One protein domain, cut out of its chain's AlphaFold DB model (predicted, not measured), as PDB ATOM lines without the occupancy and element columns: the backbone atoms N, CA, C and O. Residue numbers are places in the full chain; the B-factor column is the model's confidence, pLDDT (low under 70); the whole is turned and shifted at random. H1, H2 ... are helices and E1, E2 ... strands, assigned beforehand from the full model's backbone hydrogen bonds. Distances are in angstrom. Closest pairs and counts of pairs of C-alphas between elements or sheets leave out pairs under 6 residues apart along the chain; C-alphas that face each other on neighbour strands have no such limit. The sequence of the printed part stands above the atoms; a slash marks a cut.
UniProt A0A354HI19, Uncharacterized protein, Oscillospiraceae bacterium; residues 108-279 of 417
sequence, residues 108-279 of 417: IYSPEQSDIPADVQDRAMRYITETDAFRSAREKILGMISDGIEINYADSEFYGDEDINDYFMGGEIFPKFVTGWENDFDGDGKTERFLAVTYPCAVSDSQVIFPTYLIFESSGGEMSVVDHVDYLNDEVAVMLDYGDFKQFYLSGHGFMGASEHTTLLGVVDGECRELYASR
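Overview. This is residues 108 to 279 of the 417 residues of an uncharacterized protein of Oscillospiraceae bacterium (UniProt A0A354HI19). Two strongly twisted four-stranded sheets, E1 E2 E4 E5 and E6 E7 E8 E9, make a sandwich, and H1 covers the face of the first sheet turned away from the second. Beyond one end of the sheets lies a looser region with H2, the short H3 and H4, and E3, which makes much of the length. The printed part has 172 residues, with four named helices followed by nine named strands; both sheets are antiparallel, in the orders E1 E2 E4 E5 and E6 E7 E8 E9. The class is mixed, helices and strands. The whole is compact, with a radius of gyration of the C-alphas of 16.4 A, and elongated, with spans of 53 by 33 by 24 A.

Arrangement. Residues 108 to 109 pair antiparallel with residues 238 to 239 of E6, residues 237 to 241. H1, residues 118 to 129, is on the sheet of E1, residues 176 to 183, E2, 192 to 198, E4, 212 to 217, and E5, 223 to 229, two layers with a helix on one face; the closest C-alphas of H1 and E1 are those of Gln 121 and Phe 177, 6.1 A. H2, residues 132 to 146, is close to H1 but not clearly touching, about perpendicular at 76 degrees, with the C-alphas of Ile 128 and Phe 134 closest at 6.5 A. H3, residues 156 to 159, and H4, residues 164 to 167, are not on the sheet; the closest C-alphas of H4 and E1 are those of Tyr 167 and Lys 176, 7.1 A. In the hairpin of E1 and E2, N 178 and O 196 are within hydrogen-bond range at 2.9 A; between E2 and E4, N 195 and O 215 at 2.8 A; in the hairpin of E4 and E5, N 214 and O 227 at 2.8 A. E3, residues 207 to 209, pairs with no named strand and runs on into E4 at 36 degrees; residues 152 to 153 pair parallel with its residues 207 to 208. E6, E7, residues 246 to 252, E8, 261 to 268, and E9, 271 to 278, form a meander, each strand the antiparallel neighbour of the one before, with N 240 and O 247 at 2.9 A, N 248 and O 265 at 2.8 A, and N 264 and O 276 at 2.8 A. The two sheets form a sandwich, face to face, the parts that face each other 10.5 A centre to centre and the strands of the one at 15 degrees to those of the other; the closest C-alphas of E5 and E7 are those of Val 229 and Gly 252, 4.6 A. Every O i to N i+4 pair is within hydrogen-bond range in H1 and H2; H3 and H4 are too short for such a pair.

Along the chain. H1 begins at C-alpha 118 (-100.809, -56.239, 91.510) and is 16.6 A long from first to last C-alpha; H2 is 20.8 A, H3 5.2 A and H4 5.5 A. E1 is 21.9 A, E2 19.8 A, E3 6.9 A, E4 15.7 A and E5 17.9 A, E5 ending at C-alpha 229 (-120.137, -66.082, 83.628). E6 is 13.0 A, E7 19.8 A, E8 22.4 A and E9 20.8 A, E9 ending at C-alpha 278 (-130.283, -71.494, 89.136).

Size, cuts and confidence. The C-alphas of Gly 148 and Asp 244, the two farthest apart, are 53.6 A from each other. The printed part has no cut and no long link. Mean pLDDT of the printed part is 86.4; it is under 70 at residues 154 to 161, 233 to 235 and 252 to 259.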
ATOM      1  N   ILE A 108    -127.054 -54.273  96.779       89.81
ATOM      2  CA  ILE A 108    -126.146 -53.312  96.145       89.81
ATOM      3  C   ILE A 108    -125.826 -53.793  94.733       89.81
ATOM      4  O   ILE A 108    -124.987 -54.676  94.563       89.81
ATOM      5  N   TYR A 109    -126.480 -53.197  93.737       86.00
ATOM      6  CA  TYR A 109    -126.100 -53.349  92.333       86.00
ATOM      7  C   TYR A 109    -124.744 -52.701  92.070       86.00
ATOM      8  O   TYR A 109    -124.462 -51.628  92.609       86.00
ATOM      9  N   SER A 110    -123.922 -53.345  91.239       84.81
ATOM     10  CA  SER A 110    -122.605 -52.835  90.838       84.81
ATOM     11  C   SER A 110    -121.733 -52.450  92.050       84.81
ATOM     12  O   SER A 110    -121.338 -51.286  92.184       84.81
ATOM     13  N   PRO A 111    -121.462 -53.385  92.985       87.56
ATOM     14  CA  PRO A 111    -120.711 -53.075  94.195       87.56
ATOM     15  C   PRO A 111    -119.327 -52.514  93.854       87.56
ATOM     16  O   PRO A 111    -118.687 -52.943  92.889       87.56
ATOM     17  N   GLU A 112    -118.873 -51.553  94.664       89.19
ATOM     18  CA  GLU A 112    -117.611 -50.844  94.447       89.19
ATOM     19  C   GLU A 112    -116.447 -51.829  94.302       89.19
ATOM     20  O   GLU A 112    -116.201 -52.679  95.163       89.19
ATOM     21  N   GLN A 113    -115.739 -51.709  93.184       90.94
ATOM     22  CA  GLN A 113    -114.578 -52.531  92.883       90.94
ATOM     23  C   GLN A 113    -113.404 -52.104  93.764       90.94
ATOM     24  O   GLN A 113    -113.154 -50.917  93.975       90.94
ATOM     25  N   SER A 114    -112.667 -53.082  94.271       92.25
ATOM     26  CA  SER A 114    -111.509 -52.849  95.127       92.25
ATOM     27  C   SER A 114    -110.242 -52.629  94.300       92.25
ATOM     28  O   SER A 114    -110.050 -53.246  93.253       92.25
ATOM     29  N   ASP A 115    -109.337 -51.782  94.793       94.62
ATOM     30  CA  ASP A 115    -107.994 -51.625  94.221       94.62
ATOM     31  C   ASP A 115    -107.124 -52.828  94.615       94.62
ATOM     32  O   ASP A 115    -106.394 -52.809  95.609       94.62
ATOM     33  N   ILE A 116    -107.281 -53.931  93.878       96.69
ATOM     34  CA  ILE A 116    -106.601 -55.193  94.171       96.69
ATOM     35  C   ILE A 116    -105.091 -55.049  93.914       96.69
ATOM     36  O   ILE A 116    -104.699 -54.699  92.799       96.69
ATOM     37  N   PRO A 117    -104.211 -55.380  94.879       95.38
ATOM     38  CA  PRO A 117    -102.764 -55.307  94.687       95.38
ATOM     39  C   PRO A 117    -102.271 -56.132  93.493       95.38
ATOM     40  O   PRO A 117    -102.692 -57.270  93.293       95.38
ATOM     41  N   ALA A 118    -101.322 -55.591  92.722       96.81
ATOM     42  CA  ALA A 118    -100.809 -56.239  91.510       96.81
ATOM     43  C   ALA A 118    -100.267 -57.662  91.755       96.81
ATOM     44  O   ALA A 118    -100.438 -58.541  90.916       96.81
ATOM     45  N   ASP A 119     -99.663 -57.926  92.919       96.56
ATOM     46  CA  ASP A 119     -99.193 -59.268  93.268       96.56
ATOM     47  C   ASP A 119    -100.343 -60.265  93.485       96.56
ATOM     48  O   ASP A 119    -100.174 -61.450  93.199       96.56
ATOM     49  N   VAL A 120    -101.505 -59.808  93.961       96.81
ATOM     50  CA  VAL A 120    -102.724 -60.622  94.098       96.81
ATOM     51  C   VAL A 120    -103.306 -60.911  92.713       96.81
ATOM     52  O   VAL A 120    -103.612 -62.064  92.412       96.81
ATOM     53  N   GLN A 121    -103.377 -59.897  91.842       97.50
ATOM     54  CA  GLN A 121    -103.827 -60.058  90.452       97.50
ATOM     55  C   GLN A 121    -102.964 -61.092  89.707       97.50
ATOM     56  O   GLN A 121    -103.485 -62.027  89.096       97.50
ATOM     57  N   ASP A 122    -101.637 -60.986  89.825       96.56
ATOM     58  CA  ASP A 122    -100.680 -61.923  89.227       96.56
ATOM     59  C   ASP A 122    -100.833 -63.352  89.766       96.56
ATOM     60  O   ASP A 122    -100.666 -64.324  89.019       96.56
ATOM     61  N   ARG A 123    -101.135 -63.507  91.064       96.88
ATOM     62  CA  ARG A 123    -101.427 -64.820  91.657       96.88
ATOM     63  C   ARG A 123    -102.713 -65.411  91.091       96.88
ATOM     64  O   ARG A 123    -102.686 -66.575  90.705       96.88
ATOM     65  N   ALA A 124    -103.783 -64.627  90.984       97.62
ATOM     66  CA  ALA A 124    -105.065 -65.081  90.445       97.62
ATOM     67  C   ALA A 124    -104.946 -65.525  88.980       97.62
ATOM     68  O   ALA A 124    -105.373 -66.623  88.617       97.62
ATOM     69  N   MET A 125    -104.273 -64.725  88.146       96.62
ATOM     70  CA  MET A 125    -103.991 -65.091  86.755       96.62
ATOM     71  C   MET A 125    -103.174 -66.384  86.670       96.62
ATOM     72  O   MET A 125    -103.514 -67.284  85.903       96.62
ATOM     73  N   ARG A 126    -102.127 -66.525  87.491       95.94
ATOM     74  CA  ARG A 126    -101.305 -67.744  87.531       95.94
ATOM     75  C   ARG A 126    -102.098 -68.963  87.978       95.94
ATOM     76  O   ARG A 126    -101.997 -70.004  87.334       95.94
ATOM     77  N   TYR A 127    -102.900 -68.822  89.026       97.19
ATOM     78  CA  TYR A 127    -103.782 -69.873  89.514       97.19
ATOM     79  C   TYR A 127    -104.677 -70.401  88.383       97.19
ATOM     80  O   TYR A 127    -104.693 -71.605  88.130       97.19
ATOM     81  N   ILE A 128    -105.306 -69.509  87.607       96.62
ATOM     82  CA  ILE A 128    -106.100 -69.894  86.430       96.62
ATOM     83  C   ILE A 128    -105.264 -70.643  85.393       96.62
ATOM     84  O   ILE A 128    -105.708 -71.686  84.909       96.62
ATOM     85  N   THR A 129    -104.043 -70.185  85.085       95.25
ATOM     86  CA  THR A 129    -103.184 -70.881  84.105       95.25
ATOM     87  C   THR A 129    -102.808 -72.310  84.507       95.25
ATOM     88  O   THR A 129    -102.448 -73.131  83.658       95.25
ATOM     89  N   GLU A 130    -102.894 -72.624  85.799       94.69
ATOM     90  CA  GLU A 130    -102.606 -73.946  86.343       94.69
ATOM     91  C   GLU A 130    -103.824 -74.885  86.330       94.69
ATOM     92  O   GLU A 130    -103.661 -76.086  86.571       94.69
ATOM     93  N   THR A 131    -105.013 -74.383  85.987       95.19
ATOM     94  CA  THR A 131    -106.229 -75.195  85.865       95.19
ATOM     95  C   THR A 131    -106.252 -76.002  84.564       95.19
ATOM     96  O   THR A 131    -105.777 -75.565  83.511       95.19
ATOM     97  N   ASP A 132    -106.858 -77.190  84.604       94.69
ATOM     98  CA  ASP A 132    -107.032 -78.018  83.405       94.69
ATOM     99  C   ASP A 132    -108.012 -77.393  82.403       94.69
ATOM    100  O   ASP A 132    -107.846 -77.561  81.193       94.69
ATOM    101  N   ALA A 133    -108.994 -76.627  82.894       91.75
ATOM    102  CA  ALA A 133    -109.941 -75.887  82.067       91.75
ATOM    103  C   ALA A 133    -109.218 -74.865  81.175       91.75
ATOM    104  O   ALA A 133    -109.389 -74.889  79.954       91.75
ATOM    105  N   PHE A 134    -108.341 -74.042  81.759       94.50
ATOM    106  CA  PHE A 134    -107.539 -73.083  81.001       94.50
ATOM    107  C   PHE A 134    -106.605 -73.772  80.004       94.50
ATOM    108  O   PHE A 134    -106.563 -73.391  78.834       94.50
ATOM    109  N   ARG A 135    -105.868 -74.809  80.431       94.38
ATOM    110  CA  ARG A 135    -104.945 -75.536  79.537       94.38
ATOM    111  C   ARG A 135    -105.675 -76.103  78.323       94.38
ATOM    112  O   ARG A 135    -105.207 -75.926  77.200       94.38
ATOM    113  N   SER A 136    -106.838 -76.711  78.550       93.00
ATOM    114  CA  SER A 136    -107.675 -77.284  77.492       93.00
ATOM    115  C   SER A 136    -108.206 -76.208  76.540       93.00
ATOM    116  O   SER A 136    -108.159 -76.382  75.321       93.00
ATOM    117  N   ALA A 137    -108.672 -75.074  77.075       91.88
ATOM    118  CA  ALA A 137    -109.134 -73.943  76.271       91.88
ATOM    119  C   ALA A 137    -108.003 -73.359  75.409       91.88
ATOM    120  O   ALA A 137    -108.169 -73.190  74.197       91.88
ATOM    121  N   ARG A 138    -106.827 -73.141  76.009       92.81
ATOM    122  CA  ARG A 138    -105.624 -72.656  75.323       92.81
ATOM    123  C   ARG A 138    -105.211 -73.589  74.186       92.81
ATOM    124  O   ARG A 138    -104.975 -73.119  73.078       92.81
ATOM    125  N   GLU A 139    -105.121 -74.895  74.436       93.19
ATOM    126  CA  GLU A 139    -104.746 -75.876  73.406       93.19
ATOM    127  C   GLU A 139    -105.713 -75.861  72.220       93.19
ATOM    128  O   GLU A 139    -105.271 -75.855  71.069       93.19
ATOM    129  N   LYS A 140    -107.023 -75.793  72.488       92.00
ATOM    130  CA  LYS A 140    -108.045 -75.753  71.439       92.00
ATOM    131  C   LYS A 140    -107.915 -74.505  70.564       92.00
ATOM    132  O   LYS A 140    -107.905 -74.626  69.342       92.00
ATOM    133  N   ILE A 141    -107.760 -73.327  71.168       91.12
ATOM    134  CA  ILE A 141    -107.624 -72.069  70.419       91.12
ATOM    135  C   ILE A 141    -106.321 -72.037  69.615       91.12
ATOM    136  O   ILE A 141    -106.336 -71.677  68.438       91.12
ATOM    137  N   LEU A 142    -105.195 -72.441  70.210       90.62
ATOM    138  CA  LEU A 142    -103.919 -72.503  69.490       90.62
ATOM    139  C   LEU A 142    -103.978 -73.489  68.314       90.62
ATOM    140  O   LEU A 142    -103.412 -73.209  67.257       90.62
ATOM    141  N   GLY A 143    -104.699 -74.604  68.468       91.12
ATOM    142  CA  GLY A 143    -104.993 -75.537  67.380       91.12
ATOM    143  C   GLY A 143    -105.775 -74.878  66.244       91.12
ATOM    144  O   GLY A 143    -105.337 -74.935  65.097       91.12
ATOM    145  N   MET A 144    -106.863 -74.167  66.560       90.19
ATOM    146  CA  MET A 144    -107.668 -73.443  65.562       90.19
ATOM    147  C   MET A 144    -106.829 -72.442  64.758       90.19
ATOM    148  O   MET A 144    -106.909 -72.401  63.530       90.19
ATOM    149  N   ILE A 145    -105.978 -71.671  65.440       87.31
ATOM    150  CA  ILE A 145    -105.085 -70.696  64.800       87.31
ATOM    151  C   ILE A 145    -104.049 -71.397  63.921       87.31
ATOM    152  O   ILE A 145    -103.808 -70.969  62.792       87.31
ATOM    153  N   SER A 146    -103.452 -72.487  64.413       89.12
ATOM    154  CA  SER A 146    -102.491 -73.289  63.648       89.12
ATOM    155  C   SER A 146    -103.112 -73.879  62.377       89.12
ATOM    156  O   SER A 146    -102.435 -73.970  61.352       89.12
ATOM    157  N   ASP A 147    -104.390 -74.249  62.429       91.50
ATOM    158  CA  ASP A 147    -105.140 -74.800  61.298       91.50
ATOM    159  C   ASP A 147    -105.644 -73.716  60.325       91.50
ATOM    160  O   ASP A 147    -106.210 -74.032  59.275       91.50
ATOM    161  N   GLY A 148    -105.408 -72.434  60.631       87.19
ATOM    162  CA  GLY A 148    -105.842 -71.302  59.810       87.19
ATOM    163  C   GLY A 148    -107.356 -71.094  59.825       87.19
ATOM    164  O   GLY A 148    -107.905 -70.561  58.859       87.19
ATOM    165  N   ILE A 149    -108.030 -71.542  60.888       85.81
ATOM    166  CA  ILE A 149    -109.465 -71.335  61.075       85.81
ATOM    167  C   ILE A 149    -109.714 -69.857  61.377       85.81
ATOM    168  O   ILE A 149    -109.102 -69.276  62.272       85.81
ATOM    169  N   GLU A 150    -110.637 -69.254  60.632       83.50
ATOM    170  CA  GLU A 150    -111.137 -67.913  60.921       83.50
ATOM    171  C   GLU A 150    -111.959 -67.948  62.216       83.50
ATOM    172  O   GLU A 150    -112.964 -68.659  62.309       83.50
ATOM    173  N   ILE A 151    -111.494 -67.212  63.229       80.75
ATOM    174  CA  ILE A 151    -112.169 -67.112  64.522       80.75
ATOM    175  C   ILE A 151    -113.318 -66.121  64.389       80.75
ATOM    176  O   ILE A 151    -113.110 -64.951  64.080       80.75
ATOM    177  N   ASN A 152    -114.521 -66.605  64.668       78.00
ATOM    178  CA  ASN A 152    -115.702 -65.781  64.841       78.00
ATOM    179  C   ASN A 152    -115.961 -65.586  66.334       78.00
ATOM    180  O   ASN A 152    -115.861 -66.524  67.129       78.00
ATOM    181  N   TYR A 153    -116.350 -64.378  66.710       72.06
ATOM    182  CA  TYR A 153    -116.839 -64.102  68.054       72.06
ATOM    183  C   TYR A 153    -118.332 -64.427  68.112       72.06
ATOM    184  O   TYR A 153    -119.064 -64.176  67.150       72.06
ATOM    185  N   ALA A 154    -118.785 -65.058  69.197       62.31
ATOM    186  CA  ALA A 154    -120.218 -65.194  69.449       62.31
ATOM    187  C   ALA A 154    -120.863 -63.793  69.510       62.31
ATOM    188  O   ALA A 154    -120.248 -62.881  70.048       62.31
ATOM    189  N   ASP A 155    -122.057 -63.642  68.922       55.12
ATOM    190  CA  ASP A 155    -122.763 -62.374  68.639       55.12
ATOM    191  C   ASP A 155    -122.411 -61.194  69.574       55.12
ATOM    192  O   ASP A 155    -122.744 -61.183  70.758       55.12
ATOM    193  N   SER A 156    -121.761 -60.170  69.016       50.81
ATOM    194  CA  SER A 156    -121.150 -59.044  69.742       50.81
ATOM    195  C   SER A 156    -122.134 -58.132  70.487       50.81
ATOM    196  O   SER A 156    -121.701 -57.283  71.257       50.81
ATOM    197  N   GLU A 157    -123.447 -58.269  70.273       52.72
ATOM    198  CA  GLU A 157    -124.450 -57.449  70.974       52.72
ATOM    199  C   GLU A 157    -124.530 -57.757  72.483       52.72
ATOM    200  O   GLU A 157    -124.958 -56.890  73.241       52.72
ATOM    201  N   PHE A 158    -124.084 -58.942  72.929       51.91
ATOM    202  CA  PHE A 158    -124.135 -59.358  74.342       51.91
ATOM    203  C   PHE A 158    -122.766 -59.627  74.989       51.91
ATOM    204  O   PHE A 158    -122.688 -59.639  76.213       51.91
ATOM    205  N   TYR A 159    -121.699 -59.841  74.209       55.53
ATOM    206  CA  TYR A 159    -120.404 -60.340  74.717       55.53
ATOM    207  C   TYR A 159    -119.277 -59.297  74.767       55.53
ATOM    208  O   TYR A 159    -118.134 -59.640  75.068       55.53
ATOM    209  N   GLY A 160    -119.597 -58.024  74.517       56.81
ATOM    210  CA  GLY A 160    -118.627 -56.929  74.503       56.81
ATOM    211  C   GLY A 160    -117.664 -56.965  73.308       56.81
ATOM    212  O   GLY A 160    -117.631 -57.914  72.527       56.81
ATOM    213  N   ASP A 161    -116.862 -55.907  73.177       64.38
ATOM    214  CA  ASP A 161    -115.862 -55.733  72.109       64.38
ATOM    215  C   ASP A 161    -114.519 -56.432  72.441       64.38
ATOM    216  O   ASP A 161    -113.446 -55.895  72.159       64.38
ATOM    217  N   GLU A 162    -114.540 -57.602  73.088       74.19
ATOM    218  CA  GLU A 162    -113.306 -58.328  73.433       74.19
ATOM    219  C   GLU A 162    -112.622 -58.893  72.174       74.19
ATOM    220  O   GLU A 162    -113.226 -59.622  71.383       74.19
ATOM    221  N   ASP A 163    -111.331 -58.589  72.001       77.56
ATOM    222  CA  ASP A 163    -110.495 -59.136  70.929       77.56
ATOM    223  C   ASP A 163    -109.552 -60.204  71.495       77.56
ATOM    224  O   ASP A 163    -108.800 -59.976  72.447       77.56
ATOM    225  N   ILE A 164    -109.532 -61.381  70.862       81.50
ATOM    226  CA  ILE A 164    -108.623 -62.469  71.231       81.50
ATOM    227  C   ILE A 164    -107.158 -62.029  71.194       81.50
ATOM    228  O   ILE A 164    -106.348 -62.533  71.974       81.50
ATOM    229  N   ASN A 165    -106.816 -61.068  70.330       83.31
ATOM    230  CA  ASN A 165    -105.464 -60.527  70.207       83.31
ATOM    231  C   ASN A 165    -104.960 -59.896  71.508       83.31
ATOM    232  O   ASN A 165    -103.761 -59.953  71.779       83.31
ATOM    233  N   ASP A 166    -105.849 -59.366  72.343       86.25
ATOM    234  CA  ASP A 166    -105.462 -58.765  73.617       86.25
ATOM    235  C   ASP A 166    -105.023 -59.803  74.661       86.25
ATOM    236  O   ASP A 166    -104.427 -59.454  75.681       86.25
ATOM    237  N   TYR A 167    -105.318 -61.082  74.425       88.62
ATOM    238  CA  TYR A 167    -104.898 -62.205  75.264       88.62
ATOM    239  C   TYR A 167    -103.612 -62.860  74.744       88.62
ATOM    240  O   TYR A 167    -103.066 -63.751  75.397       88.62
ATOM    241  N   PHE A 168    -103.097 -62.425  73.586       87.12
ATOM    242  CA  PHE A 168    -101.865 -62.946  73.006       87.12
ATOM    243  C   PHE A 168    -100.636 -62.178  73.489       87.12
ATOM    244  O   PHE A 168    -100.394 -61.031  73.113       87.12
ATOM    245  N   MET A 169     -99.767 -62.856  74.236       81.81
ATOM    246  CA  MET A 169     -98.450 -62.340  74.605       81.81
ATOM    247  C   MET A 169     -97.366 -63.334  74.205       81.81
ATOM    248  O   MET A 169     -97.322 -64.464  74.676       81.81
ATOM    249  N   GLY A 170     -96.464 -62.924  73.308       77.56
ATOM    250  CA  GLY A 170     -95.329 -63.762  72.901       77.56
ATOM    251  C   GLY A 170     -95.707 -65.036  72.129       77.56
ATOM    252  O   GLY A 170     -94.937 -65.991  72.147       77.56
ATOM    253  N   GLY A 171     -96.859 -65.049  71.449       77.50
ATOM    254  CA  GLY A 171     -97.371 -66.221  70.721       77.50
ATOM    255  C   GLY A 171     -98.149 -67.208  71.594       77.50
ATOM    256  O   GLY A 171     -98.483 -68.294  71.133       77.50
ATOM    257  N   GLU A 172     -98.435 -66.825  72.834       84.75
ATOM    258  CA  GLU A 172     -99.144 -67.624  73.825       84.75
ATOM    259  C   GLU A 172    -100.385 -66.887  74.325       84.75
ATOM    260  O   GLU A 172    -100.410 -65.656  74.340       84.75
ATOM    261  N   ILE A 173    -101.403 -67.644  74.737       88.88
ATOM    262  CA  ILE A 173    -102.631 -67.100  75.326       88.88
ATOM    263  C   ILE A 173    -102.437 -66.979  76.834       88.88
ATOM    264  O   ILE A 173    -102.059 -67.958  77.483       88.88
ATOM    265  N   PHE A 174    -102.737 -65.807  77.384       91.81
ATOM    266  CA  PHE A 174    -102.714 -65.530  78.816       91.81
ATOM    267  C   PHE A 174    -104.051 -64.957  79.283       91.81
ATOM    268  O   PHE A 174    -104.665 -64.195  78.541       91.81
ATOM    269  N   PRO A 175    -104.506 -65.301  80.501       94.81
ATOM    270  CA  PRO A 175    -105.692 -64.692  81.080       94.81
ATOM    271  C   PRO A 175    -105.437 -63.221  81.432       94.81
ATOM    272  O   PRO A 175    -104.289 -62.811  81.629       94.81
ATOM    273  N   LYS A 176    -106.514 -62.450  81.569       93.88
ATOM    274  CA  LYS A 176    -106.494 -61.072  82.066       93.88
ATOM    275  C   LYS A 176    -107.234 -60.985  83.392       93.88
ATOM    276  O   LYS A 176    -108.330 -61.524  83.531       93.88
ATOM    277  N   PHE A 177    -106.658 -60.266  84.345       94.69
ATOM    278  CA  PHE A 177    -107.397 -59.803  85.510       94.69
ATOM    279  C   PHE A 177    -108.368 -58.693  85.091       94.69
ATOM    280  O   PHE A 177    -107.965 -57.769  84.382       94.69
ATOM    281  N   VAL A 178    -109.627 -58.793  85.514       91.88
ATOM    282  CA  VAL A 178    -110.679 -57.824  85.175       91.88
ATOM    283  C   VAL A 178    -110.924 -56.886  86.345       91.88
ATOM    284  O   VAL A 178    -110.778 -55.675  86.215       91.88
ATOM    285  N   THR A 179    -111.296 -57.450  87.494       93.19
ATOM    286  CA  THR A 179    -111.643 -56.693  88.698       93.19
ATOM    287  C   THR A 179    -111.663 -57.599  89.932       93.19
ATOM    288  O   THR A 179    -111.461 -58.810  89.828       93.19
ATOM    289  N   GLY A 180    -111.909 -57.032  91.110       94.00
ATOM    290  CA  GLY A 180    -112.158 -57.807  92.314       94.00
ATOM    291  C   GLY A 180    -112.842 -57.013  93.420       94.00
ATOM    292  O   GLY A 180    -112.872 -55.783  93.409       94.00
ATOM    293  N   TRP A 181    -113.366 -57.749  94.392       94.50
ATOM    294  CA  TRP A 181    -114.076 -57.234  95.556       94.50
ATOM    295  C   TRP A 181    -113.437 -57.792  96.818       94.50
ATOM    296  O   TRP A 181    -113.357 -59.006  96.994       94.50
ATOM    297  N   GLU A 182    -112.970 -56.894  97.677       94.81
ATOM    298  CA  GLU A 182    -112.337 -57.194  98.953       94.81
ATOM    299  C   GLU A 182    -113.283 -56.811 100.094       94.81
ATOM    300  O   GLU A 182    -113.774 -55.681 100.155       94.81
ATOM    301  N   ASN A 183    -113.566 -57.750 100.997       94.06
ATOM    302  CA  ASN A 183    -114.415 -57.491 102.158       94.06
ATOM    303  C   ASN A 183    -114.148 -58.493 103.287       94.06
ATOM    304  O   ASN A 183    -113.463 -59.491 103.089       94.06
ATOM    305  N   ASP A 184    -114.724 -58.205 104.450       94.50
ATOM    306  CA  ASP A 184    -114.968 -59.177 105.516       94.50
ATOM    307  C   ASP A 184    -116.357 -59.778 105.252       94.50
ATOM    308  O   ASP A 184    -117.388 -59.145 105.542       94.50
ATOM    309  N   PHE A 185    -116.387 -60.908 104.539       93.81
ATOM    310  CA  PHE A 185    -117.637 -61.484 104.031       93.81
ATOM    311  C   PHE A 185    -118.377 -62.317 105.082       93.81
ATOM    312  O   PHE A 185    -119.603 -62.414 105.001       93.81
ATOM    313  N   ASP A 186    -117.678 -62.891 106.062       92.69
ATOM    314  CA  ASP A 186    -118.278 -63.698 107.134       92.69
ATOM    315  C   ASP A 186    -118.230 -63.041 108.526       92.69
ATOM    316  O   ASP A 186    -118.761 -63.601 109.492       92.69
ATOM    317  N   GLY A 187    -117.661 -61.836 108.625       91.31
ATOM    318  CA  GLY A 187    -117.690 -61.006 109.826       91.31
ATOM    319  C   GLY A 187    -116.644 -61.409 110.859       91.31
ATOM    320  O   GLY A 187    -116.766 -61.047 112.037       91.31
ATOM    321  N   ASP A 188    -115.638 -62.192 110.463       93.06
ATOM    322  CA  ASP A 188    -114.588 -62.684 111.350       93.06
ATOM    323  C   ASP A 188    -113.439 -61.672 111.554       93.06
ATOM    324  O   ASP A 188    -112.514 -61.908 112.350       93.06
ATOM    325  N   GLY A 189    -113.520 -60.513 110.891       93.44
ATOM    326  CA  GLY A 189    -112.543 -59.431 110.939       93.44
ATOM    327  C   GLY A 189    -111.330 -59.644 110.036       93.44
ATOM    328  O   GLY A 189    -110.373 -58.861 110.121       93.44
ATOM    329  N   LYS A 190    -111.318 -60.699 109.218       94.75
ATOM    330  CA  LYS A 190    -110.323 -60.921 108.173       94.75
ATOM    331  C   LYS A 190    -110.879 -60.477 106.825       94.75
ATOM    332  O   LYS A 190    -111.880 -59.781 106.726       94.75
ATOM    333  N   THR A 191    -110.077 -60.700 105.798       94.00
ATOM    334  CA  THR A 191    -110.308 -60.148 104.476       94.00
ATOM    335  C   THR A 191    -110.231 -61.265 103.463       94.00
ATOM    336  O   THR A 191    -109.160 -61.848 103.270       94.00
ATOM    337  N   GLU A 192    -111.345 -61.505 102.790       95.81
ATOM    338  CA  GLU A 192    -111.470 -62.402 101.653       95.81
ATOM    339  C   GLU A 192    -111.644 -61.588 100.372       95.81
ATOM    340  O   GLU A 192    -111.962 -60.390 100.390       95.81
ATOM    341  N   ARG A 193    -111.416 -62.240  99.231       96.12
ATOM    342  CA  ARG A 193    -111.565 -61.596  97.927       96.12
ATOM    343  C   ARG A 193    -112.338 -62.463  96.959       96.12
ATOM    344  O   ARG A 193    -112.076 -63.655  96.847       96.12
ATOM    345  N   PHE A 194    -113.200 -61.826  96.181       95.69
ATOM    346  CA  PHE A 194    -113.676 -62.364  94.915       95.69
ATOM    347  C   PHE A 194    -112.924 -61.669  93.781       95.69
ATOM    348  O   PHE A 194    -112.900 -60.444  93.709       95.69
ATOM    349  N   LEU A 195    -112.268 -62.438  92.920       95.69
ATOM    350  CA  LEU A 195    -111.370 -61.960  91.871       95.69
ATOM    351  C   LEU A 195    -111.884 -62.450  90.517       95.69
ATOM    352  O   LEU A 195    -112.056 -63.651  90.316       95.69
ATOM    353  N   ALA A 196    -112.114 -61.531  89.586       93.88
ATOM    354  CA  ALA A 196    -112.609 -61.823  88.249       93.88
ATOM    355  C   ALA A 196    -111.445 -61.919  87.253       93.88
ATOM    356  O   ALA A 196    -110.667 -60.974  87.087       93.88
ATOM    357  N   VAL A 197    -111.329 -63.064  86.580       94.88
ATOM    358  CA  VAL A 197    -110.281 -63.338  85.587       94.88
ATOM    359  C   VAL A 197    -110.902 -63.893  84.312       94.88
ATOM    360  O   VAL A 197    -111.612 -64.894  84.347       94.88
ATOM    361  N   THR A 198    -110.573 -63.291  83.176       92.75
ATOM    362  CA  THR A 198    -111.132 -63.655  81.868       92.75
ATOM    363  C   THR A 198    -110.075 -64.284  80.979       92.75
ATOM    364  O   THR A 198    -108.904 -63.894  81.001       92.75
ATOM    365  N   TYR A 199    -110.478 -65.267  80.176       92.06
ATOM    366  CA  TYR A 199    -109.660 -65.798  79.089       92.06
ATOM    367  C   TYR A 199    -110.536 -66.348  77.959       92.06
ATOM    368  O   TYR A 199    -111.679 -66.738  78.201       92.06
ATOM    369  N   PRO A 200    -110.026 -66.397  76.715       90.69
ATOM    370  CA  PRO A 200    -110.813 -66.875  75.592       90.69
ATOM    371  C   PRO A 200    -111.039 -68.392  75.666       90.69
ATOM    372  O   PRO A 200    -110.121 -69.166  75.949       90.69
ATOM    373  N   CYS A 201    -112.255 -68.818  75.329       89.06
ATOM    374  CA  CYS A 201    -112.698 -70.209  75.291       89.06
ATOM    375  C   CYS A 201    -113.392 -70.519  73.963       89.06
ATOM    376  O   CYS A 201    -114.337 -69.843  73.568       89.06
ATOM    377  N   ALA A 202    -112.975 -71.587  73.283       86.69
ATOM    378  CA  ALA A 202    -113.635 -72.028  72.057       86.69
ATOM    379  C   ALA A 202    -114.879 -72.887  72.358       86.69
ATOM    380  O   ALA A 202    -114.755 -74.024  72.830       86.69
ATOM    381  N   VAL A 203    -116.068 -72.391  72.011       80.38
ATOM    382  CA  VAL A 203    -117.364 -73.084  72.188       80.38
ATOM    383  C   VAL A 203    -117.772 -73.929  70.985       80.38
ATOM    384  O   VAL A 203    -118.541 -74.877  71.126       80.38
ATOM    385  N   SER A 204    -117.199 -73.665  69.812       81.75
ATOM    386  CA  SER A 204    -117.344 -74.514  68.624       81.75
ATOM    387  C   SER A 204    -116.026 -74.595  67.852       81.75
ATOM    388  O   SER A 204    -114.989 -74.163  68.356       81.75
ATOM    389  N   ASP A 205    -116.045 -75.181  66.654       82.81
ATOM    390  CA  ASP A 205    -114.855 -75.323  65.804       82.81
ATOM    391  C   ASP A 205    -114.386 -73.990  65.201       82.81
ATOM    392  O   ASP A 205    -113.298 -73.929  64.646       82.81
ATOM    393  N   SER A 206    -115.191 -72.927  65.293       80.38
ATOM    394  CA  SER A 206    -114.840 -71.586  64.797       80.38
ATOM    395  C   SER A 206    -115.267 -70.447  65.722       80.38
ATOM    396  O   SER A 206    -114.914 -69.305  65.448       80.38
ATOM    397  N   GLN A 207    -116.007 -70.725  66.803       83.69
ATOM    398  CA  GLN A 207    -116.503 -69.688  67.711       83.69
ATOM    399  C   GLN A 207    -115.751 -69.658  69.036       83.69
ATOM    400  O   GLN A 207    -115.572 -70.697  69.680       83.69
ATOM    401  N   VAL A 208    -115.391 -68.444  69.448       85.31
ATOM    402  CA  VAL A 208    -114.744 -68.132  70.726       85.31
ATOM    403  C   VAL A 208    -115.629 -67.180  71.538       85.31
ATOM    404  O   VAL A 208    -116.254 -66.278  70.980       85.31
ATOM    405  N   ILE A 209    -115.672 -67.410  72.849       85.19
ATOM    406  CA  ILE A 209    -116.269 -66.539  73.873       85.19
ATOM    407  C   ILE A 209    -115.209 -66.159  74.914       85.19
ATOM    408  O   ILE A 209    -114.143 -66.777  74.960       85.19
ATOM    409  N   PHE A 210    -115.517 -65.186  75.770       86.69
ATOM    410  CA  PHE A 210    -114.609 -64.658  76.795       86.69
ATOM    411  C   PHE A 210    -115.219 -64.774  78.200       86.69
ATOM    412  O   PHE A 210    -115.530 -63.759  78.822       86.69
ATOM    413  N   PRO A 211    -115.415 -66.002  78.715       87.06
ATOM    414  CA  PRO A 211    -115.981 -66.190  80.038       87.06
ATOM    415  C   PRO A 211    -115.077 -65.582  81.109       87.06
ATOM    416  O   PRO A 211    -113.850 -65.723  81.088       87.06
ATOM    417  N   THR A 212    -115.719 -64.928  82.066       89.00
ATOM    418  CA  THR A 212    -115.108 -64.375  83.265       89.00
ATOM    419  C   THR A 212    -115.279 -65.368  84.403       89.00
ATOM    420  O   THR A 212    -116.397 -65.677  84.806       89.00
ATOM    421  N   TYR A 213    -114.169 -65.873  84.922       91.62
ATOM    422  CA  TYR A 213    -114.134 -66.790  86.053       91.62
ATOM    423  C   TYR A 213    -114.022 -66.009  87.352       91.62
ATOM    424  O   TYR A 213    -113.173 -65.123  87.480       91.62
ATOM    425  N   LEU A 214    -114.853 -66.374  88.322       93.06
ATOM    426  CA  LEU A 214    -114.813 -65.845  89.671       93.06
ATOM    427  C   LEU A 214    -113.963 -66.764  90.547       93.06
ATOM    428  O   LEU A 214    -114.236 -67.957  90.694       93.06
ATOM    429  N   ILE A 215    -112.918 -66.194  91.131       96.12
ATOM    430  CA  ILE A 215    -111.993 -66.871  92.035       96.12
ATOM    431  C   ILE A 215    -112.230 -66.321  93.431       96.12
ATOM    432  O   ILE A 215    -112.169 -65.112  93.636       96.12
ATOM    433  N   PHE A 216    -112.449 -67.199  94.396       97.19
ATOM    434  CA  PHE A 216    -112.422 -66.837  95.801       97.19
ATOM    435  C   PHE A 216    -110.996 -66.995  96.341       97.19
ATOM    436  O   PHE A 216    -110.391 -68.054  96.174       97.19
ATOM    437  N   GLU A 217    -110.454 -65.952  96.968       97.31
ATOM    438  CA  GLU A 217    -109.231 -66.004  97.774       97.31
ATOM    439  C   GLU A 217    -109.628 -65.916  99.253       97.31
ATOM    440  O   GLU A 217    -110.157 -64.893  99.698       97.31
ATOM    441  N   SER A 218    -109.363 -66.976 100.020       96.44
ATOM    442  CA  SER A 218    -109.573 -66.964 101.468       96.44
ATOM    443  C   SER A 218    -108.609 -65.993 102.150       96.44
ATOM    444  O   SER A 218    -107.556 -65.644 101.609       96.44
ATOM    445  N   SER A 219    -108.886 -65.622 103.398       93.44
ATOM    446  CA  SER A 219    -107.971 -64.786 104.189       93.44
ATOM    447  C   SER A 219    -106.581 -65.404 104.418       93.44
ATOM    448  O   SER A 219    -105.625 -64.692 104.734       93.44
ATOM    449  N   GLY A 220    -106.435 -66.722 104.227       92.81
ATOM    450  CA  GLY A 220    -105.150 -67.429 104.215       92.81
ATOM    451  C   GLY A 220    -104.379 -67.341 102.889       92.81
ATOM    452  O   GLY A 220    -103.226 -67.774 102.833       92.81
ATOM    453  N   GLY A 221    -104.987 -66.785 101.839       93.44
ATOM    454  CA  GLY A 221    -104.434 -66.705 100.484       93.44
ATOM    455  C   GLY A 221    -104.684 -67.950  99.626       93.44
ATOM    456  O   GLY A 221    -104.046 -68.105  98.585       93.44
ATOM    457  N   GLU A 222    -105.560 -68.861 100.060       95.56
ATOM    458  CA  GLU A 222    -105.931 -70.042  99.274       95.56
ATOM    459  C   GLU A 222    -106.952 -69.652  98.207       95.56
ATOM    460  O   GLU A 222    -107.906 -68.942  98.505       95.56
ATOM    461  N   MET A 223    -106.751 -70.118  96.972       96.75
ATOM    462  CA  MET A 223    -107.592 -69.760  95.829       96.75
ATOM    463  C   MET A 223    -108.426 -70.944  95.338       96.75
ATOM    464  O   MET A 223    -107.910 -72.055  95.170       96.75
ATOM    465  N   SER A 224    -109.696 -70.685  95.038       95.88
ATOM    466  CA  SER A 224    -110.608 -71.617  94.373       95.88
ATOM    467  C   SER A 224    -111.405 -70.910  93.280       95.88
ATOM    468  O   SER A 224    -111.875 -69.794  93.472       95.88
ATOM    469  N   VAL A 225    -111.582 -71.551  92.119       94.75
ATOM    470  CA  VAL A 225    -112.630 -71.118  91.180       94.75
ATOM    471  C   VAL A 225    -113.973 -71.487  91.798       94.75
ATOM    472  O   VAL A 225    -114.190 -72.659  92.108       94.75
ATOM    473  N   VAL A 226    -114.842 -70.499  91.986       92.44
ATOM    474  CA  VAL A 226    -116.164 -70.689  92.603       92.44
ATOM    475  C   VAL A 226    -117.290 -70.572  91.595       92.44
ATOM    476  O   VAL A 226    -118.303 -71.239  91.763       92.44
ATOM    477  N   ASP A 227    -117.098 -69.782  90.537       89.81
ATOM    478  CA  ASP A 227    -118.081 -69.672  89.468       89.81
ATOM    479  C   ASP A 227    -117.484 -69.113  88.164       89.81
ATOM    480  O   ASP A 227    -116.295 -68.777  88.100       89.81
ATOM    481  N   HIS A 228    -118.295 -69.008  87.114       87.38
ATOM    482  CA  HIS A 228    -117.970 -68.317  85.870       87.38
ATOM    483  C   HIS A 228    -119.220 -67.751  85.195       87.38
ATOM    484  O   HIS A 228    -120.278 -68.360  85.225       87.38
ATOM    485  N   VAL A 229    -119.084 -66.632  84.493       83.12
ATOM    486  CA  VAL A 229    -120.137 -66.082  83.628       83.12
ATOM    487  C   VAL A 229    -119.586 -65.815  82.242       83.12
ATOM    488  O   VAL A 229    -118.431 -65.423  82.101       83.12
ATOM    489  N   ASP A 230    -120.398 -65.997  81.201       79.25
ATOM    490  CA  ASP A 230    -119.927 -65.762  79.830       79.25
ATOM    491  C   ASP A 230    -119.635 -64.278  79.558       79.25
ATOM    492  O   ASP A 230    -118.838 -63.965  78.676       79.25
ATOM    493  N   TYR A 231    -120.267 -63.376  80.312       74.00
ATOM    494  CA  TYR A 231    -120.061 -61.937  80.222       74.00
ATOM    495  C   TYR A 231    -120.249 -61.271  81.588       74.00
ATOM    496  O   TYR A 231    -121.258 -61.502  82.256       74.00
ATOM    497  N   LEU A 232    -119.276 -60.445  81.988       74.38
ATOM    498  CA  LEU A 232    -119.346 -59.616  83.188       74.38
ATOM    499  C   LEU A 232    -119.658 -58.163  82.792       74.38
ATOM    500  O   LEU A 232    -118.915 -57.550  82.032       74.38
ATOM    501  N   ASN A 233    -120.734 -57.607  83.342       68.38
ATOM    502  CA  ASN A 233    -121.109 -56.195  83.265       68.38
ATOM    503  C   ASN A 233    -121.516 -55.649  84.649       68.38
ATOM    504  O   ASN A 233    -121.506 -56.365  85.651       68.38
ATOM    505  N   ASP A 234    -121.861 -54.368  84.721       64.06
ATOM    506  CA  ASP A 234    -122.198 -53.727  85.996       64.06
ATOM    507  C   ASP A 234    -123.533 -54.231  86.587       64.06
ATOM    508  O   ASP A 234    -123.733 -54.164  87.798       64.06
ATOM    509  N   GLU A 235    -124.434 -54.777  85.769       66.31
ATOM    510  CA  GLU A 235    -125.756 -55.264  86.195       66.31
ATOM    511  C   GLU A 235    -125.722 -56.703  86.737       66.31
ATOM    512  O   GLU A 235    -126.667 -57.139  87.393       66.31
ATOM    513  N   VAL A 236    -124.633 -57.440  86.501       75.38
ATOM    514  CA  VAL A 236    -124.536 -58.860  86.862       75.38
ATOM    515  C   VAL A 236    -123.882 -59.142  88.208       75.38
ATOM    516  O   VAL A 236    -124.084 -60.227  88.750       75.38
ATOM    517  N   ALA A 237    -123.115 -58.203  88.763       84.81
ATOM    518  CA  ALA A 237    -122.528 -58.334  90.092       84.81
ATOM    519  C   ALA A 237    -123.371 -57.561  91.114       84.81
ATOM    520  O   ALA A 237    -123.602 -56.359  90.967       84.81
ATOM    521  N   VAL A 238    -123.808 -58.238  92.174       88.19
ATOM    522  CA  VAL A 238    -124.602 -57.646  93.262       88.19
ATOM    523  C   VAL A 238    -124.052 -58.141  94.589       88.19
ATOM    524  O   VAL A 238    -123.705 -59.310  94.738       88.19
ATOM    525  N   MET A 239    -123.996 -57.259  95.581       91.81
ATOM    526  CA  MET A 239    -123.670 -57.630  96.955       91.81
ATOM    527  C   MET A 239    -124.908 -57.516  97.844       91.81
ATOM    528  O   MET A 239    -125.548 -56.463  97.892       91.81
ATOM    529  N   LEU A 240    -125.231 -58.589  98.565       93.31
ATOM    530  CA  LEU A 240    -126.239 -58.574  99.623       93.31
ATOM    531  C   LEU A 240    -125.516 -58.369 100.955       93.31
ATOM    532  O   LEU A 240    -124.818 -59.262 101.433       93.31
ATOM    533  N   ASP A 241    -125.662 -57.183 101.539       93.56
ATOM    534  CA  ASP A 241    -124.960 -56.775 102.760       93.56
ATOM    535  C   ASP A 241    -125.886 -56.876 103.980       93.56
ATOM    536  O   ASP A 241    -126.690 -55.975 104.241       93.56
ATOM    537  N   TYR A 242    -125.770 -57.981 104.727       91.69
ATOM    538  CA  TYR A 242    -126.452 -58.210 106.008       91.69
ATOM    539  C   TYR A 242    -125.659 -57.633 107.200       91.69
ATOM    540  O   TYR A 242    -125.955 -57.945 108.358       91.69
ATOM    541  N   GLY A 243    -124.648 -56.795 106.951       88.44
ATOM    542  CA  GLY A 243    -123.728 -56.268 107.954       88.44
ATOM    543  C   GLY A 243    -122.552 -57.215 108.176       88.44
ATOM    544  O   GLY A 243    -121.578 -57.190 107.421       88.44
ATOM    545  N   ASP A 244    -122.643 -58.043 109.217       85.19
ATOM    546  CA  ASP A 244    -121.577 -58.991 109.573       85.19
ATOM    547  C   ASP A 244    -121.443 -60.113 108.528       85.19
ATOM    548  O   ASP A 244    -120.376 -60.679 108.380       85.19
ATOM    549  N   PHE A 245    -122.498 -60.395 107.761       88.31
ATOM    550  CA  PHE A 245    -122.486 -61.405 106.701       88.31
ATOM    551  C   PHE A 245    -122.773 -60.744 105.360       88.31
ATOM    552  O   PHE A 245    -123.755 -60.014 105.212       88.31
ATOM    553  N   LYS A 246    -121.933 -60.994 104.364       93.00
ATOM    554  CA  LYS A 246    -122.109 -60.472 103.011       93.00
ATOM    555  C   LYS A 246    -122.121 -61.629 102.038       93.00
ATOM    556  O   LYS A 246    -121.362 -62.586 102.168       93.00
ATOM    557  N   GLN A 247    -123.004 -61.530 101.063       93.25
ATOM    558  CA  GLN A 247    -123.142 -62.526 100.019       93.25
ATOM    559  C   GLN A 247    -122.872 -61.867  98.679       93.25
ATOM    560  O   GLN A 247    -123.209 -60.697  98.465       93.25
ATOM    561  N   PHE A 248    -122.256 -62.628  97.791       90.00
ATOM    562  CA  PHE A 248    -121.907 -62.182  96.462       90.00
ATOM    563  C   PHE A 248    -122.787 -62.896  95.446       90.00
ATOM    564  O   PHE A 248    -122.795 -64.121  95.349       90.00
ATOM    565  N   TYR A 249    -123.566 -62.113  94.719       84.56
ATOM    566  CA  TYR A 249    -124.385 -62.564  93.613       84.56
ATOM    567  C   TYR A 249    -123.639 -62.297  92.316       84.56
ATOM    568  O   TYR A 249    -123.116 -61.199  92.099       84.56
ATOM    569  N   LEU A 250    -123.645 -63.300  91.450       82.06
ATOM    570  CA  LEU A 250    -123.192 -63.170  90.081       82.06
ATOM    571  C   LEU A 250    -124.256 -63.761  89.156       82.06
ATOM    572  O   LEU A 250    -124.621 -64.929  89.288       82.06
ATOM    573  N   SER A 251    -124.774 -62.954  88.236       76.31
ATOM    574  CA  SER A 251    -125.718 -63.404  87.214       76.31
ATOM    575  C   SER A 251    -125.053 -63.466  85.854       76.31
ATOM    576  O   SER A 251    -124.465 -62.510  85.388       76.31
ATOM    577  N   GLY A 252    -125.095 -64.604  85.188       67.94
ATOM    578  CA  GLY A 252    -124.536 -64.741  83.853       67.94
ATOM    579  C   GLY A 252    -125.635 -64.757  82.814       67.94
ATOM    580  O   GLY A 252    -126.496 -65.632  82.857       67.94
ATOM    581  N   HIS A 253    -125.548 -63.894  81.804       64.50
ATOM    582  CA  HIS A 253    -126.212 -64.179  80.536       64.50
ATOM    583  C   HIS A 253    -125.411 -65.247  79.793       64.50
ATOM    584  O   HIS A 253    -124.231 -65.060  79.501       64.50
ATOM    585  N   GLY A 254    -126.044 -66.378  79.498       62.50
ATOM    586  CA  GLY A 254    -125.382 -67.477  78.805       62.50
ATOM    587  C   GLY A 254    -125.545 -67.447  77.295       62.50
ATOM    588  O   GLY A 254    -126.560 -66.977  76.775       62.50
ATOM    589  N   PHE A 255    -124.598 -68.056  76.585       61.22
ATOM    590  CA  PHE A 255    -124.691 -68.312  75.149       61.22
ATOM    591  C   PHE A 255    -125.980 -69.056  74.792       61.22
ATOM    592  O   PHE A 255    -126.193 -70.211  75.169       61.22
ATOM    593  N   MET A 256    -126.871 -68.359  74.077       61.19
ATOM    594  CA  MET A 256    -128.207 -68.840  73.694       61.19
ATOM    595  C   MET A 256    -129.052 -69.344  74.885       61.19
ATOM    596  O   MET A 256    -129.873 -70.249  74.723       61.19
ATOM    597  N   GLY A 257    -128.829 -68.807  76.092       60.28
ATOM    598  CA  GLY A 257    -129.496 -69.241  77.327       60.28
ATOM    599  C   GLY A 257    -129.063 -70.626  77.839       60.28
ATOM    600  O   GLY A 257    -129.663 -71.157  78.773       60.28
ATOM    601  N   ALA A 258    -128.045 -71.258  77.242       62.84
ATOM    602  CA  ALA A 258    -127.587 -72.595  77.635       62.84
ATOM    603  C   ALA A 258    -126.680 -72.577  78.877       62.84
ATOM    604  O   ALA A 258    -126.748 -73.487  79.701       62.84
ATOM    605  N   SER A 259    -125.874 -71.533  79.022       67.25
ATOM    606  CA  SER A 259    -124.979 -71.275  80.159       67.25
ATOM    607  C   SER A 259    -125.510 -70.180  81.083       67.25
ATOM    608  O   SER A 259    -124.804 -69.747  81.982       67.25
ATOM    609  N   GLU A 260    -126.755 -69.730  80.880       72.50
ATOM    610  CA  GLU A 260    -127.375 -68.769  81.787       72.50
ATOM    611  C   GLU A 260    -127.506 -69.461  83.136       72.50
ATOM    612  O   GLU A 260    -127.989 -70.599  83.214       72.50
ATOM    613  N   HIS A 261    -126.996 -68.805  84.165       78.38
ATOM    614  CA  HIS A 261    -127.152 -69.188  85.554       78.38
ATOM    615  C   HIS A 261    -126.821 -67.985  86.423       78.38
ATOM    616  O   HIS A 261    -126.081 -67.084  86.040       78.38
ATOM    617  N   THR A 262    -127.417 -67.992  87.595       81.62
ATOM    618  CA  THR A 262    -127.230 -67.012  88.637       81.62
ATOM    619  C   THR A 262    -126.834 -67.778  89.876       81.62
ATOM    620  O   THR A 262    -127.560 -68.694  90.282       81.62
ATOM    621  N   THR A 263    -125.733 -67.364  90.486       87.12
ATOM    622  CA  THR A 263    -125.197 -67.976  91.695       87.12
ATOM    623  C   THR A 263    -125.164 -66.946  92.811       87.12
ATOM    624  O   THR A 263    -124.721 -65.812  92.629       87.12
ATOM    625  N   LEU A 264    -125.653 -67.344  93.979       90.19
ATOM    626  CA  LEU A 264    -125.545 -66.605  95.223       90.19
ATOM    627  C   LEU A 264    -124.533 -67.320  96.113       90.19
ATOM    628  O   LEU A 264    -124.749 -68.456  96.540       90.19
ATOM    629  N   LEU A 265    -123.423 -66.646  96.373       93.19
ATOM    630  CA  LEU A 265    -122.289 -67.147  97.132       93.19
ATOM    631  C   LEU A 265    -122.268 -66.495  98.514       93.19
ATOM    632  O   LEU A 265    -122.459 -65.288  98.642       93.19
ATOM    633  N   GLY A 266    -122.011 -67.280  99.552       93.94
ATOM    634  CA  GLY A 266    -121.731 -66.797 100.903       93.94
ATOM    635  C   GLY A 266    -120.357 -67.258 101.367       93.94
ATOM    636  O   GLY A 266    -119.756 -68.139 100.755       93.94
ATOM    637  N   VAL A 267    -119.871 -66.693 102.467       93.50
ATOM    638  CA  VAL A 267    -118.645 -67.152 103.132       93.50
ATOM    639  C   VAL A 267    -119.004 -67.606 104.541       93.50
ATOM    640  O   VAL A 267    -119.756 -66.931 105.242       93.50
ATOM    641  N   VAL A 268    -118.525 -68.786 104.927       89.75
ATOM    642  CA  VAL A 268    -118.720 -69.350 106.266       89.75
ATOM    643  C   VAL A 268    -117.441 -70.059 106.683       89.75
ATOM    644  O   VAL A 268    -116.975 -70.953 105.977       89.75
ATOM    645  N   ASP A 269    -116.911 -69.689 107.848       88.75
ATOM    646  CA  ASP A 269    -115.662 -70.227 108.396       88.75
ATOM    647  C   ASP A 269    -114.459 -70.015 107.450       88.75
ATOM    648  O   ASP A 269    -113.580 -70.875 107.343       88.75
ATOM    649  N   GLY A 270    -114.419 -68.879 106.742       89.81
ATOM    650  CA  GLY A 270    -113.384 -68.554 105.754       89.81
ATOM    651  C   GLY A 270    -113.464 -69.332 104.432       89.81
ATOM    652  O   GLY A 270    -112.566 -69.201 103.597       89.81
ATOM    653  N   GLU A 271    -114.515 -70.130 104.221       92.12
ATOM    654  CA  GLU A 271    -114.750 -70.880 102.986       92.12
ATOM    655  C   GLU A 271    -115.953 -70.324 102.219       92.12
ATOM    656  O   GLU A 271    -117.032 -70.113 102.781       92.12
ATOM    657  N   CYS A 272    -115.790 -70.130 100.909       94.38
ATOM    658  CA  CYS A 272    -116.899 -69.781 100.028       94.38
ATOM    659  C   CYS A 272    -117.835 -70.980  99.835       94.38
ATOM    660  O   CYS A 272    -117.391 -72.103  99.577       94.38
ATOM    661  N   ARG A 273    -119.141 -70.729  99.908       92.00
ATOM    662  CA  ARG A 273    -120.205 -71.714  99.712       92.00
ATOM    663  C   ARG A 273    -121.235 -71.189  98.727       92.00
ATOM    664  O   ARG A 273    -121.659 -70.039  98.811       92.00
ATOM    665  N   GLU A 274    -121.671 -72.062  97.831       91.56
ATOM    666  CA  GLU A 274    -122.865 -71.823  97.029       91.56
ATOM    667  C   GLU A 274    -124.096 -71.931  97.935       91.56
ATOM    668  O   GLU A 274    -124.374 -72.993  98.494       91.56
ATOM    669  N   LEU A 275    -124.811 -70.820  98.108       89.06
ATOM    670  CA  LEU A 275    -126.078 -70.777  98.840       89.06
ATOM    671  C   LEU A 275    -127.254 -71.071  97.911       89.06
ATOM    672  O   LEU A 275    -128.275 -71.610  98.343       89.06
ATOM    673  N   TYR A 276    -127.125 -70.678  96.643       84.50
ATOM    674  CA  TYR A 276    -128.142 -70.893  95.631       84.50
ATOM    675  C   TYR A 276    -127.545 -70.812  94.225       84.50
ATOM    676  O   TYR A 276    -126.785 -69.888  93.957       84.50
ATOM    677  N   ALA A 277    -127.939 -71.701  93.309       82.44
ATOM    678  CA  ALA A 277    -127.591 -71.603  91.891       82.44
ATOM    679  C   ALA A 277    -128.755 -72.050  90.998       82.44
ATOM    680  O   ALA A 277    -129.253 -73.172  91.117       82.44
ATOM    681  N   SER A 278    -129.226 -71.171  90.109       77.88
ATOM    682  CA  SER A 278    -130.283 -71.494  89.136       77.88
ATOM    683  C   SER A 278    -130.394 -70.440  88.028       77.88
ATOM    684  O   SER A 278    -129.726 -69.415  88.057       77.88
ATOM    685  N   ARG A 279    -131.269 -70.651  87.041       76.94
ATOM    686  CA  ARG A 279    -131.586 -69.680  85.972       76.94
ATOM    687  C   ARG A 279    -132.623 -68.666  86.425       76.94
ATOM    688  O   ARG A 279    -133.785 -68.745  86.019       76.94
TER     689      ARG A 279